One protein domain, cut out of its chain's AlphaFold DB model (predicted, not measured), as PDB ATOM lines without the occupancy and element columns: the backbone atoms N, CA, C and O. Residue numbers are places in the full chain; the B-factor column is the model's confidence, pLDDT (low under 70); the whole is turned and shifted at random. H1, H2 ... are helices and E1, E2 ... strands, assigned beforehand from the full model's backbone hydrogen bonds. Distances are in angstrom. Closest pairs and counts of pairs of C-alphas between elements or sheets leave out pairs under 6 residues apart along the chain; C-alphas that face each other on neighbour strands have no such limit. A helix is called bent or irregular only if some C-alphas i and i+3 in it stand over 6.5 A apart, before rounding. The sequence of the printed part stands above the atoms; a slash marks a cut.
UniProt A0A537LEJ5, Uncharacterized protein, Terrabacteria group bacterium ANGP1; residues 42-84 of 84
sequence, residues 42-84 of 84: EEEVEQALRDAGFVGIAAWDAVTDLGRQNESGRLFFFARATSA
ATOM      1  N   GLU A  42     -47.499-123.377 -21.275       97.00
ATOM      2  CA  GLU A  42     -46.487-123.526 -22.319       97.00
ATOM      3  C   GLU A  42     -45.076-123.403 -21.736       97.00
ATOM      4  O   GLU A  42     -44.248-124.291 -21.928       97.00
ATOM      5  N   GLU A  43     -44.844-122.388 -20.903       97.50
ATOM      6  CA  GLU A  43     -43.549-122.116 -20.282       97.50
ATOM      7  C   GLU A  43     -43.104-123.241 -19.340       97.50
ATOM      8  O   GLU A  43     -41.923-123.582 -19.302       97.50
ATOM      9  N   GLU A  44     -44.037-123.847 -18.593       97.69
ATOM     10  CA  GLU A  44     -43.743-124.990 -17.718       97.69
ATOM     11  C   GLU A  44     -43.275-126.207 -18.532       97.69
ATOM     12  O   GLU A  44     -42.327-126.890 -18.137       97.69
ATOM     13  N   VAL A  45     -43.907-126.469 -19.682       97.69
ATOM     14  CA  VAL A  45     -43.521-127.572 -20.575       97.69
ATOM     15  C   VAL A  45     -42.191-127.278 -21.262       97.69
ATOM     16  O   VAL A  45     -41.318-128.146 -21.297       97.69
ATOM     17  N   GLU A  46     -41.994-126.059 -21.768       98.06
ATOM     18  CA  GLU A  46     -40.724-125.659 -22.370       98.06
ATOM     19  C   GLU A  46     -39.566-125.758 -21.379       98.06
ATOM     20  O   GLU A  46     -38.495-126.256 -21.732       98.06
ATOM     21  N   GLN A  47     -39.762-125.317 -20.135       98.12
ATOM     22  CA  GLN A  47     -38.728-125.414 -19.112       98.12
ATOM     23  C   GLN A  47     -38.393-126.874 -18.801       98.12
ATOM     24  O   GLN A  47     -37.218-127.228 -18.786       98.12
ATOM     25  N   ALA A  48     -39.400-127.742 -18.662       97.81
ATOM     26  CA  ALA A  48     -39.176-129.171 -18.457       97.81
ATOM     27  C   ALA A  48     -38.403-129.821 -19.623       97.81
ATOM     28  O   ALA A  48     -37.554-130.683 -19.400       97.81
ATOM     29  N   LEU A  49     -38.656-129.395 -20.867       97.62
ATOM     30  CA  LEU A  49     -37.900-129.845 -22.039       97.62
ATOM     31  C   LEU A  49     -36.437-129.374 -21.989       97.62
ATOM     32  O   LEU A  49     -35.538-130.175 -22.254       97.62
ATOM     33  N   ARG A  50     -36.182-128.111 -21.617       96.81
ATOM     34  CA  ARG A  50     -34.814-127.585 -21.436       96.81
ATOM     35  C   ARG A  50     -34.066-128.354 -20.351       96.81
ATOM     36  O   ARG A  50     -32.942-128.789 -20.585       96.81
ATOM     37  N   ASP A  51     -34.709-128.574 -19.208       97.19
ATOM     38  CA  ASP A  51     -34.129-129.292 -18.067       97.19
ATOM     39  C   ASP A  51     -33.809-130.756 -18.415       97.19
ATOM     40  O   ASP A  51     -32.829-131.318 -17.929       97.19
ATOM     41  N   ALA A  52     -34.592-131.362 -19.312       96.62
ATOM     42  CA  ALA A  52     -34.347-132.699 -19.850       96.62
ATOM     43  C   ALA A  52     -33.281-132.747 -20.968       96.62
ATOM     44  O   ALA A  52     -33.038-133.810 -21.538       96.62
ATOM     45  N   GLY A  53     -32.635-131.622 -21.297       96.69
ATOM     46  CA  GLY A  53     -31.551-131.552 -22.282       96.69
ATOM     47  C   GLY A  53     -32.013-131.452 -23.738       96.69
ATOM     48  O   GLY A  53     -31.223-131.708 -24.655       96.69
ATOM     49  N   PHE A  54     -33.273-131.087 -23.983       97.62
ATOM     50  CA  PHE A  54     -33.748-130.792 -25.331       97.62
ATOM     51  C   PHE A  54     -33.397-129.361 -25.752       97.62
ATOM     52  O   PHE A  54     -33.362-128.430 -24.949       97.62
ATOM     53  N   VAL A  55     -33.175-129.180 -27.052       96.75
ATOM     54  CA  VAL A  55     -32.854-127.896 -27.688       96.75
ATOM     55  C   VAL A  55     -33.759-127.635 -28.889       96.75
ATOM     56  O   VAL A  55     -34.399-128.549 -29.412       96.75
ATOM     57  N   GLY A  56     -33.780-126.384 -29.361       96.38
ATOM     58  CA  GLY A  56     -34.598-125.985 -30.512       96.38
ATOM     59  C   GLY A  56     -36.093-126.160 -30.250       96.38
ATOM     60  O   GLY A  56     -36.797-126.685 -31.107       96.38
ATOM     61  N   ILE A  57     -36.535-125.794 -29.044       98.25
ATOM     62  CA  ILE A  57     -37.923-125.936 -28.611       98.25
ATOM     63  C   ILE A  57     -38.784-124.909 -29.344       98.25
ATOM     64  O   ILE A  57     -38.405-123.742 -29.447       98.25
ATOM     65  N   ALA A  58     -39.923-125.365 -29.849       97.69
ATOM     66  CA  ALA A  58     -40.967-124.527 -30.414       97.69
ATOM     67  C   ALA A  58     -42.335-125.118 -30.067       97.69
ATOM     68  O   ALA A  58     -42.483-126.344 -30.001       97.69
ATOM     69  N   ALA A  59     -43.317-124.249 -29.871       97.94
ATOM     70  CA  ALA A  59     -44.701-124.612 -29.633       97.94
ATOM     71  C   ALA A  59     -45.610-123.949 -30.673       97.94
ATOM     72  O   ALA A  59     -45.294-122.881 -31.198       97.94
ATOM     73  N   TRP A  60     -46.726-124.608 -30.974       98.12
ATOM     74  CA  TRP A  60     -47.775-124.079 -31.841       98.12
ATOM     75  C   TRP A  60     -49.145-124.375 -31.254       98.12
ATOM     76  O   TRP A  60     -49.420-125.510 -30.835       98.12
ATOM     77  N   ASP A  61     -50.019-123.377 -31.287       97.44
ATOM     78  CA  ASP A  61     -51.434-123.537 -30.991       97.44
ATOM     79  C   ASP A  61     -52.127-124.309 -32.115       97.44
ATOM     80  O   ASP A  61     -51.988-124.027 -33.312       97.44
ATOM     81  N   ALA A  62     -52.898-125.322 -31.721       97.44
ATOM     82  CA  ALA A  62     -53.575-126.192 -32.665       97.44
ATOM     83  C   ALA A  62     -54.530-125.421 -33.589       97.44
ATOM     84  O   ALA A  62     -54.647-125.769 -34.763       97.44
ATOM     85  N   VAL A  63     -55.213-124.390 -33.090       97.00
ATOM     86  CA  VAL A  63     -56.235-123.651 -33.833       97.00
ATOM     87  C   VAL A  63     -55.615-122.505 -34.621       97.00
ATOM     88  O   VAL A  63     -55.839-122.434 -35.831       97.00
ATOM     89  N   THR A  64     -54.860-121.618 -33.970       97.12
ATOM     90  CA  THR A  64     -54.376-120.377 -34.596       97.12
ATOM     91  C   THR A  64     -53.205-120.610 -35.533       97.12
ATOM     92  O   THR A  64     -53.162-119.987 -36.592       97.12
ATOM     93  N   ASP A  65     -52.309-121.539 -35.199       97.50
ATOM     94  CA  ASP A  65     -51.080-121.742 -35.971       97.50
ATOM     95  C   ASP A  65     -51.209-122.906 -36.957       97.50
ATOM     96  O   ASP A  65     -50.616-122.884 -38.037       97.50
ATOM     97  N   LEU A  66     -51.999-123.929 -36.603       96.69
ATOM     98  CA  LEU A  66     -52.121-125.172 -37.381       96.69
ATOM     99  C   LEU A  66     -53.498-125.377 -38.032       96.69
ATOM    100  O   LEU A  66     -53.693-126.356 -38.759       96.69
ATOM    101  N   GLY A  67     -54.474-124.498 -37.783       95.94
ATOM    102  CA  GLY A  67     -55.808-124.559 -38.391       95.94
ATOM    103  C   GLY A  67     -56.689-125.732 -37.931       95.94
ATOM    104  O   GLY A  67     -57.706-126.026 -38.565       95.94
ATOM    105  N   ARG A  68     -56.344-126.419 -36.836       94.75
ATOM    106  CA  ARG A  68     -57.057-127.587 -36.282       94.75
ATOM    107  C   ARG A  68     -58.212-127.148 -35.375       94.75
ATOM    108  O   ARG A  68     -58.155-127.249 -34.154       94.75
ATOM    109  N   GLN A  69     -59.303-126.710 -35.995       93.50
ATOM    110  CA  GLN A  69     -60.453-126.067 -35.331       93.50
ATOM    111  C   GLN A  69     -61.107-126.867 -34.182       93.50
ATOM    112  O   GLN A  69     -61.699-126.277 -33.283       93.50
ATOM    113  N   ASN A  70     -60.991-128.201 -34.170       93.56
ATOM    114  CA  ASN A  70     -61.603-129.064 -33.145       93.56
ATOM    115  C   ASN A  70     -60.667-129.398 -31.969       93.56
ATOM    116  O   ASN A  70     -60.977-130.274 -31.164       93.56
ATOM    117  N   GLU A  71     -59.513-128.738 -31.877       93.88
ATOM    118  CA  GLU A  71     -58.478-129.019 -30.876       93.88
ATOM    119  C   GLU A  71     -58.138-127.787 -30.024       93.88
ATOM    120  O   GLU A  71     -57.016-127.649 -29.551       93.88
ATOM    121  N   SER A  72     -59.116-126.904 -29.800       92.75
ATOM    122  CA  SER A  72     -58.958-125.737 -28.921       92.75
ATOM    123  C   SER A  72     -58.389-126.122 -27.548       92.75
ATOM    124  O   SER A  72     -58.834-127.093 -26.927       92.75
ATOM    125  N   GLY A  73     -57.382-125.368 -27.096       89.75
ATOM    126  CA  GLY A  73     -56.646-125.622 -25.855       89.75
ATOM    127  C   GLY A  73     -55.517-126.655 -25.967       89.75
ATOM    128  O   GLY A  73     -54.951-127.038 -24.943       89.75
ATOM    129  N   ARG A  74     -55.187-127.138 -27.174       95.44
ATOM    130  CA  ARG A  74     -54.051-128.036 -27.422       95.44
ATOM    131  C   ARG A  74     -52.860-127.270 -27.994       95.44
ATOM    132  O   ARG A  74     -52.991-126.593 -29.008       95.44
ATOM    133  N   LEU A  75     -51.690-127.502 -27.404       97.19
ATOM    134  CA  LEU A  75     -50.394-127.091 -27.942       97.19
ATOM    135  C   LEU A  75     -49.635-128.302 -28.493       97.19
ATOM    136  O   LEU A  75     -49.740-129.413 -27.959       97.19
ATOM    137  N   PHE A  76     -48.859-128.082 -29.550       97.62
ATOM    138  CA  PHE A  76     -47.919-129.053 -30.106       97.62
ATOM    139  C   PHE A  76     -46.496-128.561 -29.893       97.62
ATOM    140  O   PHE A  76     -46.160-127.470 -30.334       97.62
ATOM    141  N   PHE A  77     -45.660-129.388 -29.266       98.00
ATOM    142  CA  PHE A  77     -44.264-129.062 -29.000       98.00
ATOM    143  C   PHE A  77     -43.347-129.838 -29.942       98.00
ATOM    144  O   PHE A  77     -43.476-131.056 -30.094       98.00
ATOM    145  N   PHE A  78     -42.392-129.134 -30.535       97.56
ATOM    146  CA  PHE A  78     -41.224-129.713 -31.183       97.56
ATOM    147  C   PHE A  78     -40.004-129.463 -30.307       97.56
ATOM    148  O   PHE A  78     -39.823-128.366 -29.787       97.56
ATOM    149  N   ALA A  79     -39.151-130.474 -30.169       97.69
ATOM    150  CA  ALA A  79     -37.864-130.340 -29.511       97.69
ATOM    151  C   ALA A  79     -36.904-131.415 -30.031       97.69
ATOM    152  O   ALA A  79     -37.326-132.516 -30.398       97.69
ATOM    153  N   ARG A  80     -35.604-131.121 -30.047       97.19
ATOM    154  CA  ARG A  80     -34.560-132.064 -30.459       97.19
ATOM    155  C   ARG A  80     -33.732-132.481 -29.253       97.19
ATOM    156  O   ARG A  80     -33.239-131.622 -28.529       97.19
ATOM    157  N   ALA A  81     -33.541-133.783 -29.069       93.12
ATOM    158  CA  ALA A  81     -32.596-134.283 -28.079       93.12
ATOM    159  C   ALA A  81     -31.179-133.834 -28.453       93.12
ATOM    160  O   ALA A  81     -30.768-133.945 -29.613       93.12
ATOM    161  N   THR A  82     -30.429-133.322 -27.484       85.00
ATOM    162  CA  THR A  82     -28.998-133.106 -27.685       85.00
ATOM    163  C   THR A  82     -28.345-134.484 -27.666       85.00
ATOM    164  O   THR A  82     -28.384-135.162 -26.643       85.00
ATOM    165  N   SER A  83     -27.831-134.951 -28.806       70.75
ATOM    166  CA  SER A  83     -27.013-136.165 -28.837       70.75
ATOM    167  C   SER A  83     -25.863-135.989 -27.843       70.75
ATOM    168  O   SER A  83     -25.178-134.966 -27.908       70.75
ATOM    169  N   ALA A  84     -25.709-136.941 -26.922       61.16
ATOM    170  CA  ALA A  84     -24.533-137.032 -26.058       61.16
ATOM    171  C   ALA A  84     -23.266-137.300 -26.880       61.16
ATOM    172  O   ALA A  84     -23.382-137.991 -27.923       61.16
TER     173      ALA A  84
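This is residues 42 to 84 of the 84 residues of an uncharacterized protein of Terrabacteria group bacterium ANGP1 (UniProt A0A537LEJ5). A long two-stranded hairpin, E1 and E2, makes a narrow slab, and one short helix, H1, packs over one of its faces, running nearly along the strands. A wide loop, residues 62 to 74, closes the hairpin at one end of the long axis, and the tail of residues 82 to 84 runs on beyond E2 at the other end; hairpin, loop and tail together make the length. The printed part has 43 residues with one named helix and two named strands in the order H1, E1, E2; the sheet's order is E1 - E2, antiparallel, and the class is mixed, helices and strands. The whole is loose, with a radius of gyration of the C-alphas of 12.0 A, and the C-alphas span 38 by 18 by 11 A along their three main axes.

E1, residues 54 to 61, and E2, residues 75 to 81, are antiparallel neighbours and form a hairpin, with an angle of 166 degrees between their N-to-C directions. C-alphas 54 and 81 face each other at 4.6 A, and C-alphas 61 and 75 at 4.8 A. N 78 and O 58 are 2.8 A apart and N 60 and O 76 are 3.0 A apart, both within hydrogen-bond range. H1, residues 42 to 51, has 5 pairs of C-alphas within 8 A of E1; the closest are those of Glu 46 and Ile 57, 6.8 A apart. H1 and E2 have 2 such pairs, and their closest C-alphas, those of Leu 49 and Ala 79, are 7.5 A apart. In H1 every O i to N i+4 pair is within hydrogen-bond range.

E1 runs from C-alpha 54 at (-33.748, -130.792, -25.331) to C-alpha 61, 19.9 A away. E2 is 19.2 A long from C-alpha 75 to C-alpha 81, and it ends at (-32.596, -134.283, -28.079). H1, which is not bent, begins at C-alpha 42 at (-46.487, -123.526, -22.319) and measures 14.3 A to C-alpha 51.

The two C-alphas farthest apart are those of Gln 69 and Ala 84, at 38.7 A. The link from H1 to E1, two residues, is tight, and the link from E1 to E2, 13 residues, is long. The C-alphas of residues 62 to 74 lie 10 to 18 A from the mean of all C-alphas. The printed part has no cut, and Ala 84 is the chain's last residue. The mean pLDDT of the printed part is 94.9, and residue 84 is under 70.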